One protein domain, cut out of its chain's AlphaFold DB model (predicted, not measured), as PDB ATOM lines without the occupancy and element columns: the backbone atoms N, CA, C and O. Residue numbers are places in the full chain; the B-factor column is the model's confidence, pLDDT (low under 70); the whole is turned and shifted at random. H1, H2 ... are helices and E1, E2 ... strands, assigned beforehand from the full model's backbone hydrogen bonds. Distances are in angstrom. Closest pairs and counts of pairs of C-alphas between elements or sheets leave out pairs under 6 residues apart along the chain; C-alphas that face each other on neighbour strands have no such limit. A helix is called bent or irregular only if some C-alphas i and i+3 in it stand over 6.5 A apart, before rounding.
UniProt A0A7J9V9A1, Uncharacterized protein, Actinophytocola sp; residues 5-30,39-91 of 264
ATOM      1  N   ASP A   5      29.481  -8.659 -23.633       43.31
ATOM      2  CA  ASP A   5      28.733  -9.906 -23.764       43.31
ATOM      3  C   ASP A   5      27.231  -9.642 -23.818       43.31
ATOM      4  O   ASP A   5      26.704  -8.716 -23.196       43.31
ATOM      5  N   MET A   6      26.555 -10.489 -24.584       48.56
ATOM      6  CA  MET A   6      25.120 -10.466 -24.828       48.56
ATOM      7  C   MET A   6      24.544 -11.871 -24.666       48.56
ATOM      8  O   MET A   6      23.827 -12.355 -25.545       48.56
ATOM      9  N   ASN A   7      24.880 -12.544 -23.560       47.69
ATOM     10  CA  ASN A   7      24.298 -13.836 -23.220       47.69
ATOM     11  C   ASN A   7      22.758 -13.763 -23.355       47.69
ATOM     12  O   ASN A   7      22.131 -12.896 -22.734       47.69
ATOM     13  N   PRO A   8      22.126 -14.635 -24.166       45.28
ATOM     14  CA  PRO A   8      20.705 -14.541 -24.513       45.28
ATOM     15  C   PRO A   8      19.726 -14.656 -23.327       45.28
ATOM     16  O   PRO A   8      18.523 -14.489 -23.526       45.28
ATOM     17  N   GLY A   9      20.212 -14.931 -22.110       48.56
ATOM     18  CA  GLY A   9      19.425 -14.932 -20.875       48.56
ATOM     19  C   GLY A   9      19.216 -13.566 -20.199       48.56
ATOM     20  O   GLY A   9      18.269 -13.449 -19.424       48.56
ATOM     21  N   ASP A  10      20.027 -12.537 -20.496       48.09
ATOM     22  CA  ASP A  10      20.163 -11.352 -19.617       48.09
ATOM     23  C   ASP A  10      19.585 -10.019 -20.141       48.09
ATOM     24  O   ASP A  10      19.750  -8.972 -19.516       48.09
ATOM     25  N   GLY A  11      18.811 -10.014 -21.230       47.06
ATOM     26  CA  GLY A  11      18.008  -8.839 -21.598       47.06
ATOM     27  C   GLY A  11      17.817  -8.639 -23.095       47.06
ATOM     28  O   GLY A  11      18.670  -9.010 -23.884       47.06
ATOM     29  N   SER A  12      16.669  -8.041 -23.449       50.41
ATOM     30  CA  SER A  12      16.174  -7.715 -24.800       50.41
ATOM     31  C   SER A  12      16.513  -8.742 -25.890       50.41
ATOM     32  O   SER A  12      17.620  -8.786 -26.413       50.41
ATOM     33  N   PHE A  13      15.500  -9.487 -26.345       54.53
ATOM     34  CA  PHE A  13      15.584 -10.528 -27.383       54.53
ATOM     35  C   PHE A  13      16.203 -10.104 -28.740       54.53
ATOM     36  O   PHE A  13      16.237 -10.922 -29.661       54.53
ATOM     37  N   ARG A  14      16.631  -8.842 -28.918       73.94
ATOM     38  CA  ARG A  14      17.056  -8.235 -30.190       73.94
ATOM     39  C   ARG A  14      18.291  -7.338 -30.038       73.94
ATOM     40  O   ARG A  14      18.196  -6.111 -30.089       73.94
ATOM     41  N   ALA A  15      19.464  -7.953 -29.889       75.75
ATOM     42  CA  ALA A  15      20.759  -7.260 -29.890       75.75
ATOM     43  C   ALA A  15      20.973  -6.372 -31.136       75.75
ATOM     44  O   ALA A  15      21.551  -5.293 -31.055       75.75
ATOM     45  N   ASP A  16      20.422  -6.777 -32.282       81.25
ATOM     46  CA  ASP A  16      20.457  -6.038 -33.549       81.25
ATOM     47  C   ASP A  16      19.713  -4.693 -33.510       81.25
ATOM     48  O   ASP A  16      19.965  -3.794 -34.324       81.25
ATOM     49  N   GLN A  17      18.792  -4.536 -32.560       81.94
ATOM     50  CA  GLN A  17      18.010  -3.318 -32.385       81.94
ATOM     51  C   GLN A  17      18.634  -2.346 -31.390       81.94
ATOM     52  O   GLN A  17      18.349  -1.149 -31.488       81.94
ATOM     53  N   ALA A  18      19.513  -2.816 -30.502       81.38
ATOM     54  CA  ALA A  18      20.163  -1.956 -29.530       81.38
ATOM     55  C   ALA A  18      20.997  -0.876 -30.237       81.38
ATOM     56  O   ALA A  18      21.791  -1.126 -31.151       81.38
ATOM     57  N   LYS A  19      20.763   0.372 -29.836       85.75
ATOM     58  CA  LYS A  19      21.502   1.538 -30.318       85.75
ATOM     59  C   LYS A  19      22.401   2.000 -29.191       85.75
ATOM     60  O   LYS A  19      21.917   2.604 -28.240       85.75
ATOM     61  N   LEU A  20      23.692   1.715 -29.310       88.69
ATOM     62  CA  LEU A  20      24.696   2.114 -28.331       88.69
ATOM     63  C   LEU A  20      25.544   3.264 -28.877       88.69
ATOM     64  O   LEU A  20      25.801   3.357 -30.081       88.69
ATOM     65  N   ARG A  21      25.993   4.125 -27.972       91.81
ATOM     66  CA  ARG A  21      26.994   5.159 -28.221       91.81
ATOM     67  C   ARG A  21      28.098   5.014 -27.186       91.81
ATOM     68  O   ARG A  21      27.816   4.794 -26.013       91.81
ATOM     69  N   VAL A  22      29.337   5.161 -27.623       91.94
ATOM     70  CA  VAL A  22      30.500   5.269 -26.748       91.94
ATOM     71  C   VAL A  22      30.906   6.730 -26.670       91.94
ATOM     72  O   VAL A  22      30.983   7.406 -27.697       91.94
ATOM     73  N   CYS A  23      31.137   7.209 -25.457       92.50
ATOM     74  CA  CYS A  23      31.619   8.555 -25.180       92.50
ATOM     75  C   CYS A  23      32.897   8.481 -24.359       92.50
ATOM     76  O   CYS A  23      33.114   7.509 -23.626       92.50
ATOM     77  N   GLN A  24      33.733   9.508 -24.464       90.00
ATOM     78  CA  GLN A  24      34.874   9.630 -23.576       90.00
ATOM     79  C   GLN A  24      34.375   9.872 -22.149       90.00
ATOM     80  O   GLN A  24      33.520  10.723 -21.897       90.00
ATOM     81  N   ALA A  25      34.882   9.076 -21.216       87.81
ATOM     82  CA  ALA A  25      34.669   9.317 -19.800       87.81
ATOM     83  C   ALA A  25      35.827  10.162 -19.260       87.81
ATOM     84  O   ALA A  25      36.952  10.091 -19.758       87.81
ATOM     85  N   GLY A  26      35.543  10.962 -18.233       82.75
ATOM     86  CA  GLY A  26      36.588  11.642 -17.476       82.75
ATOM     87  C   GLY A  26      37.487  10.658 -16.720       82.75
ATOM     88  O   GLY A  26      37.444   9.442 -16.909       82.75
ATOM     89  N   THR A  27      38.300  11.182 -15.807       79.12
ATOM     90  CA  THR A  27      39.096  10.353 -14.896       79.12
ATOM     91  C   THR A  27      38.185   9.443 -14.075       79.12
ATOM     92  O   THR A  27      37.407   9.926 -13.252       79.12
ATOM     93  N   VAL A  28      38.310   8.133 -14.281       75.88
ATOM     94  CA  VAL A  28      37.648   7.106 -13.474       75.88
ATOM     95  C   VAL A  28      38.658   6.495 -12.512       75.88
ATOM     96  O   VAL A  28      39.808   6.254 -12.875       75.88
ATOM     97  N   SER A  29      38.241   6.272 -11.270       74.94
ATOM     98  CA  SER A  29      38.989   5.475 -10.302       74.94
ATOM     99  C   SER A  29      38.403   4.074 -10.245       74.94
ATOM    100  O   SER A  29      37.178   3.929 -10.210       74.94
ATOM    101  N   ASP A  30      39.264   3.060 -10.172       68.75
ATOM    102  CA  ASP A  30      38.835   1.675  -9.994       68.75
ATOM    103  C   ASP A  30      37.924   1.563  -8.776       68.75
ATOM    104  O   ASP A  30      38.327   1.758  -7.628       68.75
ATOM    105  N   PRO A  39      29.698   8.660 -13.212       76.12
ATOM    106  CA  PRO A  39      30.426   9.864 -13.589       76.12
ATOM    107  C   PRO A  39      29.749  10.570 -14.765       76.12
ATOM    108  O   PRO A  39      29.193   9.913 -15.651       76.12
ATOM    109  N   ASP A  40      29.846  11.898 -14.801       81.12
ATOM    110  CA  ASP A  40      29.411  12.656 -15.969       81.12
ATOM    111  C   ASP A  40      30.189  12.201 -17.210       81.12
ATOM    112  O   ASP A  40      31.402  11.963 -17.176       81.12
ATOM    113  N   THR A  41      29.464  12.059 -18.316       86.12
ATOM    114  CA  THR A  41      30.008  11.602 -19.596       86.12
ATOM    115  C   THR A  41      29.864  12.716 -20.612       86.12
ATOM    116  O   THR A  41      28.754  13.168 -20.893       86.12
ATOM    117  N   ASP A  42      30.990  13.174 -21.157       85.50
ATOM    118  CA  ASP A  42      30.980  14.158 -22.230       85.50
ATOM    119  C   ASP A  42      30.848  13.425 -23.563       85.50
ATOM    120  O   ASP A  42      31.786  12.832 -24.096       85.50
ATOM    121  N   CYS A  43      29.632  13.440 -24.088       89.62
ATOM    122  CA  CYS A  43      29.338  12.893 -25.400       89.62
ATOM    123  C   CYS A  43      29.295  13.949 -26.508       89.62
ATOM    124  O   CYS A  43      29.041  13.581 -27.660       89.62
ATOM    125  N   ASP A  44      29.473  15.225 -26.165       89.31
ATOM    126  CA  ASP A  44      29.529  16.328 -27.122       89.31
ATOM    127  C   ASP A  44      30.949  16.478 -27.694       89.31
ATOM    128  O   ASP A  44      31.113  16.949 -28.822       89.31
ATOM    129  N   GLY A  45      31.959  16.020 -26.946       87.12
ATOM    130  CA  GLY A  45      33.332  15.812 -27.406       87.12
ATOM    131  C   GLY A  45      33.509  14.561 -28.280       87.12
ATOM    132  O   GLY A  45      32.762  14.313 -29.232       87.12
ATOM    133  N   ALA A  46      34.533  13.757 -27.982       88.94
ATOM    134  CA  ALA A  46      34.785  12.514 -28.701       88.94
ATOM    135  C   ALA A  46      33.690  11.478 -28.389       88.94
ATOM    136  O   ALA A  46      33.541  11.000 -27.261       88.94
ATOM    137  N   SER A  47      32.913  11.113 -29.410       92.69
ATOM    138  CA  SER A  47      31.933  10.034 -29.320       92.69
ATOM    139  C   SER A  47      31.822   9.252 -30.626       92.69
ATOM    140  O   SER A  47      32.113   9.754 -31.713       92.69
ATOM    141  N   ALA A  48      31.386   7.999 -30.518       92.94
ATOM    142  CA  ALA A  48      31.168   7.110 -31.652       92.94
ATOM    143  C   ALA A  48      29.920   6.254 -31.426       92.94
ATOM    144  O   ALA A  48      29.676   5.751 -30.330       92.94
ATOM    145  N   ASN A  49      29.110   6.067 -32.469       92.50
ATOM    146  CA  ASN A  49      27.998   5.120 -32.406       92.50
ATOM    147  C   ASN A  49      28.523   3.700 -32.620       92.50
ATOM    148  O   ASN A  49      29.362   3.478 -33.493       92.50
ATOM    149  N   ALA A  50      27.996   2.743 -31.864       90.56
ATOM    150  CA  ALA A  50      28.326   1.344 -32.070       90.56
ATOM    151  C   ALA A  50      27.548   0.768 -33.263       90.56
ATOM    152  O   ALA A  50      26.356   1.036 -33.445       90.56
ATOM    153  N   HIS A  51      28.214  -0.070 -34.047       89.62
ATOM    154  CA  HIS A  51      27.631  -0.843 -35.130       89.62
ATOM    155  C   HIS A  51      27.486  -2.302 -34.696       89.62
ATOM    156  O   HIS A  51      28.466  -2.955 -34.359       89.62
ATOM    157  N   TYR A  52      26.273  -2.844 -34.762       87.94
ATOM    158  CA  TYR A  52      26.041  -4.267 -34.524       87.94
ATOM    159  C   TYR A  52      26.453  -5.116 -35.735       87.94
ATOM    160  O   TYR A  52      25.980  -4.863 -36.845       87.94
ATOM    161  N   SER A  53      27.293  -6.127 -35.539       86.50
ATOM    162  CA  SER A  53      27.583  -7.170 -36.525       86.50
ATOM    163  C   SER A  53      27.082  -8.512 -36.009       86.50
ATOM    164  O   SER A  53      27.427  -8.917 -34.906       86.50
ATOM    165  N   ALA A  54      26.292  -9.226 -36.811       83.88
ATOM    166  CA  ALA A  54      25.803 -10.561 -36.457       83.88
ATOM    167  C   ALA A  54      26.802 -11.686 -36.781       83.88
ATOM    168  O   ALA A  54      26.565 -12.831 -36.406       83.88
ATOM    169  N   LYS A  55      27.858 -11.397 -37.556       82.38
ATOM    170  CA  LYS A  55      28.787 -12.403 -38.091       82.38
ATOM    171  C   LYS A  55      30.245 -12.011 -37.815       82.38
ATOM    172  O   LYS A  55      30.556 -10.823 -37.924       82.38
ATOM    173  N   PRO A  56      31.135 -12.988 -37.540       77.19
ATOM    174  CA  PRO A  56      30.844 -14.418 -37.328       77.19
ATOM    175  C   PRO A  56      30.087 -14.688 -36.017       77.19
ATOM    176  O   PRO A  56      29.387 -15.689 -35.925       77.19
ATOM    177  N   SER A  57      30.153 -13.756 -35.066       76.19
ATOM    178  CA  SER A  57      29.404 -13.755 -33.812       76.19
ATOM    179  C   SER A  57      28.754 -12.381 -33.564       76.19
ATOM    180  O   SER A  57      29.250 -11.367 -34.074       76.19
ATOM    181  N   PRO A  58      27.646 -12.322 -32.800       80.62
ATOM    182  CA  PRO A  58      26.993 -11.073 -32.406       80.62
ATOM    183  C   PRO A  58      27.941 -10.155 -31.627       80.62
ATOM    184  O   PRO A  58      28.344 -10.473 -30.513       80.62
ATOM    185  N   THR A  59      28.306  -9.010 -32.200       83.56
ATOM    186  CA  THR A  59      29.244  -8.060 -31.584       83.56
ATOM    187  C   THR A  59      28.870  -6.615 -31.889       83.56
ATOM    188  O   THR A  59      28.278  -6.312 -32.925       83.56
ATOM    189  N   PHE A  60      29.242  -5.701 -30.992       85.38
ATOM    190  CA  PHE A  60      29.231  -4.266 -31.264       85.38
ATOM    191  C   PHE A  60      30.636  -3.791 -31.619       85.38
ATOM    192  O   PHE A  60      31.583  -3.988 -30.863       85.38
ATOM    193  N   GLN A  61      30.759  -3.138 -32.767       87.50
ATOM    194  CA  GLN A  61      31.989  -2.520 -33.240       87.50
ATOM    195  C   GLN A  61      31.904  -1.011 -33.049       87.50
ATOM    196  O   GLN A  61      30.877  -0.398 -33.335       87.50
ATOM    197  N   VAL A  62      32.985  -0.407 -32.573       89.69
ATOM    198  CA  VAL A  62      33.062   1.031 -32.311       89.69
ATOM    199  C   VAL A  62      34.307   1.557 -33.004       89.69
ATOM    200  O   VAL A  62      35.395   1.019 -32.802       89.69
ATOM    201  N   ASP A  63      34.144   2.592 -33.827       90.25
ATOM    202  CA  ASP A  63      35.282   3.295 -34.412       90.25
ATOM    203  C   ASP A  63      35.982   4.106 -33.320       90.25
ATOM    204  O   ASP A  63      35.383   5.000 -32.717       90.25
ATOM    205  N   LEU A  64      37.242   3.765 -33.047       90.44
ATOM    206  CA  LEU A  64      38.032   4.415 -32.008       90.44
ATOM    207  C   LEU A  64      38.783   5.653 -32.513       90.44
ATOM    208  O   LEU A  64      39.347   6.389 -31.704       90.44
ATOM    209  N   ALA A  65      38.787   5.914 -33.824       90.50
ATOM    210  CA  ALA A  65      39.499   7.047 -34.411       90.50
ATOM    211  C   ALA A  65      39.175   8.408 -33.758       90.50
ATOM    212  O   ALA A  65      40.118   9.171 -33.536       90.50
ATOM    213  N   PRO A  66      37.915   8.719 -33.378       89.81
ATOM    214  CA  PRO A  66      37.584   9.990 -32.729       89.81
ATOM    215  C   PRO A  66      38.284  10.214 -31.384       89.81
ATOM    216  O   PRO A  66      38.453  11.359 -30.985       89.81
ATOM    217  N   PHE A  67      38.702   9.147 -30.700       89.00
ATOM    218  CA  PHE A  67      39.268   9.213 -29.349       89.00
ATOM    219  C   PHE A  67      40.802   9.233 -29.340       89.00
ATOM    220  O   PHE A  67      41.411   9.646 -28.357       89.00
ATOM    221  N   LEU A  68      41.444   8.806 -30.436       89.31
ATOM    222  CA  LEU A  68      42.902   8.648 -30.503       89.31
ATOM    223  C   LEU A  68      43.660   9.950 -30.245       89.31
ATOM    224  O   LEU A  68      44.746   9.917 -29.669       89.31
ATOM    225  N   ARG A  69      43.103  11.090 -30.670       86.31
ATOM    226  CA  ARG A  69      43.736  12.393 -30.451       86.31
ATOM    227  C   ARG A  69      43.823  12.701 -28.960       86.31
ATOM    228  O   ARG A  69      44.910  12.969 -28.463       86.31
ATOM    229  N   ASP A  70      42.710  12.582 -28.251       83.50
ATOM    230  CA  ASP A  70      42.641  12.977 -26.845       83.50
ATOM    231  C   ASP A  70      43.471  12.009 -25.974       83.50
ATOM    232  O   ASP A  70      44.190  12.424 -25.064       83.50
ATOM    233  N   TRP A  71      43.512  10.725 -26.342       85.62
ATOM    234  CA  TRP A  71      44.385   9.728 -25.709       85.62
ATOM    235  C   TRP A  71      45.876   9.983 -25.906       85.62
ATOM    236  O   TRP A  71      46.668   9.739 -24.996       85.62
ATOM    237  N   SER A  72      46.273  10.485 -27.078       85.81
ATOM    238  CA  SER A  72      47.677  10.816 -27.343       85.81
ATOM    239  C   SER A  72      48.195  11.957 -26.458       85.81
ATOM    240  O   SER A  72      49.397  12.053 -26.219       85.81
ATOM    241  N   GLU A  73      47.292  12.778 -25.915       84.44
ATOM    242  CA  GLU A  73      47.597  13.902 -25.021       84.44
ATOM    243  C   GLU A  73      47.678  13.490 -23.536       84.44
ATOM    244  O   GLU A  73      47.894  14.333 -22.666       84.44
ATOM    245  N   GLY A  74      47.556  12.191 -23.229       75.50
ATOM    246  CA  GLY A  74      47.766  11.647 -21.883       75.50
ATOM    247  C   GLY A  74      46.545  11.701 -20.966       75.50
ATOM    248  O   GLY A  74      46.683  11.484 -19.762       75.50
ATOM    249  N   THR A  75      45.346  11.960 -21.501       68.75
ATOM    250  CA  THR A  75      44.124  11.701 -20.730       68.75
ATOM    251  C   THR A  75      43.896  10.192 -20.607       68.75
ATOM    252  O   THR A  75      44.124   9.456 -21.570       68.75
ATOM    253  N   PRO A  76      43.465   9.699 -19.430       66.62
ATOM    254  CA  PRO A  76      43.171   8.286 -19.257       66.62
ATOM    255  C   PRO A  76      42.119   7.842 -20.273       66.62
ATOM    256  O   PRO A  76      41.094   8.497 -20.468       66.62
ATOM    257  N   ALA A  77      42.401   6.712 -20.917       75.25
ATOM    258  CA  ALA A  77      41.575   6.112 -21.951       75.25
ATOM    259  C   ALA A  77      40.341   5.424 -21.348       75.25
ATOM    260  O   ALA A  77      40.212   4.203 -21.379       75.25
ATOM    261  N   ALA A  78      39.448   6.212 -20.754       84.62
ATOM    262  CA  ALA A  78      38.199   5.729 -20.194       84.62
ATOM    263  C   ALA A  78      37.043   5.965 -21.171       84.62
ATOM    264  O   ALA A  78      36.922   7.022 -21.796       84.62
ATOM    265  N   PHE A  79      36.169   4.970 -21.275       88.06
ATOM    266  CA  PHE A  79      34.975   5.025 -22.101       88.06
ATOM    267  C   PHE A  79      33.730   4.796 -21.268       88.06
ATOM    268  O   PHE A  79      33.707   3.933 -20.391       88.06
ATOM    269  N   ALA A  80      32.668   5.503 -21.624       89.56
ATOM    270  CA  ALA A  80      31.326   5.191 -21.184       89.56
ATOM    271  C   ALA A  80      30.505   4.651 -22.351       89.56
ATOM    272  O   ALA A  80      30.438   5.261 -23.419       89.56
ATOM    273  N   VAL A  81      29.861   3.507 -22.130       89.19
ATOM    274  CA  VAL A  81      28.900   2.918 -23.065       89.19
ATOM    275  C   VAL A  81      27.508   3.328 -22.613       89.19
ATOM    276  O   VAL A  81      27.097   3.033 -21.495       89.19
ATOM    277  N   LEU A  82      26.796   4.040 -23.477       87.88
ATOM    278  CA  LEU A  82      25.511   4.661 -23.185       87.88
ATOM    279  C   LEU A  82      24.474   4.249 -24.236       87.88
ATOM    280  O   LEU A  82      24.835   3.894 -25.366       87.88
ATOM    281  N   PRO A  83      23.172   4.360 -23.926       84.81
ATOM    282  CA  PRO A  83      22.148   4.215 -24.939       84.81
ATOM    283  C   PRO A  83      22.274   5.399 -25.897       84.81
ATOM    284  O   PRO A  83      22.499   6.541 -25.483       84.81
ATOM    285  N   ALA A  84      22.072   5.169 -27.189       81.00
ATOM    286  CA  ALA A  84      21.945   6.274 -28.123       81.00
ATOM    287  C   ALA A  84      20.748   7.152 -27.698       81.00
ATOM    288  O   ALA A  84      19.720   6.613 -27.275       81.00
ATOM    289  N   PRO A  85      20.798   8.485 -27.870       74.56
ATOM    290  CA  PRO A  85      19.735   9.388 -27.408       74.56
ATOM    291  C   PRO A  85      18.318   9.002 -27.875       74.56
ATOM    292  O   PRO A  85      17.334   9.208 -27.170       74.56
ATOM    293  N   LYS A  86      18.207   8.382 -29.060       70.62
ATOM    294  CA  LYS A  86      16.933   7.898 -29.616       70.62
ATOM    295  C   LYS A  86      16.365   6.660 -28.905       70.62
ATOM    296  O   LYS A  86      15.154   6.471 -28.966       70.62
ATOM    297  N   ALA A  87      17.204   5.839 -28.275       66.12
ATOM    298  CA  ALA A  87      16.787   4.675 -27.488       66.12
ATOM    299  C   ALA A  87      16.203   5.113 -26.134       66.12
ATOM    300  O   ALA A  87      15.138   4.649 -25.732       66.12
ATOM    301  N   VAL A  88      16.828   6.112 -25.495       62.22
ATOM    302  CA  VAL A  88      16.328   6.722 -24.247       62.22
ATOM    303  C   VAL A  88      14.925   7.297 -24.434       62.22
ATOM    304  O   VAL A  88      14.044   7.069 -23.612       62.22
ATOM    305  N   ALA A  89      14.682   7.980 -25.557       63.25
ATOM    306  CA  ALA A  89      13.377   8.562 -25.877       63.25
ATOM    307  C   ALA A  89      12.241   7.527 -26.014       63.25
ATOM    308  O   ALA A  89      11.070   7.901 -25.984       63.25
ATOM    309  N   LYS A  90      12.572   6.243 -26.185       64.88
ATOM    310  CA  LYS A  90      11.614   5.138 -26.317       64.88
ATOM    311  C   LYS A  90      11.504   4.274 -25.060       64.88
ATOM    312  O   LYS A  90      10.834   3.246 -25.110       64.88
ATOM    313  N   SER A  91      12.133   4.680 -23.955       63.44
ATOM    314  CA  SER A  91      12.175   3.907 -22.706       63.44
ATOM    315  C   SER A  91      12.746   2.496 -22.891       63.44
ATOM    316  O   SER A  91      12.278   1.542 -22.273       63.44
TER     317      SER A  91
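AT A GLANCE: This is residues 5 to 30 and 39 to 91 of the 264 residues of an uncharacterized protein of Actinophytocola sp (UniProt A0A7J9V9A1). A small, strongly twisted wall of three strands, E2, E1 and E5, has the short helix H1 over its edge strand E2; E2 bends sharply and runs on into E3 of a small hairpin, E3 and E4. A long unnamed stretch, residues 5 to 19, comes first, and its residues 8 to 13 stick out. The 79 printed residues hold E1, E2, E3, E4, H1, E5 and H2 in that order, both sheets antiparallel, the class mixed, with under half of the residues in named elements. The whole is only just loose, close to compact, with a radius of gyration of the C-alphas of 14.0 A and spans of 40 by 30 by 24 A.

IN THESE COORDINATES: Find C-alpha 20 at (24.696, 2.114, -28.331), where E1, residues 20 to 25, begins its 15.0 A. E2, residues 41 to 49, covers 14.5 A and bends by 96 degrees at residue 45. Next come E3, residues 51 to 53, E4, residues 59 to 61, and H1, residues 65 to 72, 11.4 A long. E5, residues 79 to 83, spans 13.2 A, and H2, residues 85 to 88, ends at C-alpha 88, (16.328, 6.722, -24.247).

HOW THE PARTS SIT: Look at inner strand E1: N 22 and O 48 of E2 are 2.8 A apart, and N 23 and O 80 of E5 2.9 A, within hydrogen-bond range. H1 is on this sheet at a height of 9.1 A, along E2 at 15 degrees on the local plane; their closest C-alphas, Ala 46 and Pro 66, are 5.5 A apart. H1 is irregular, only just, with C-alphas 66 and 69 7.0 A apart; 2 of its 4 O i to N i+4 pairs are within hydrogen-bond range, and H2 is too short for such a pair. H2 only grazes the sheet with residues 85 to 88. In the hairpin of E3 and E4, N 51 and O 61 are 2.8 A apart.

THE WHOLE: The C-alphas farthest apart, Gly 9 and Glu 73, are 40.5 A from each other. Residues 31 to 38 are not printed, and C-alphas 30 and 39 stand 12.3 A apart across this cut. Of the links printed whole, none is long. Confidence is under 70 at residues 5 to 13, 30, 75 to 76 and 87 to 91.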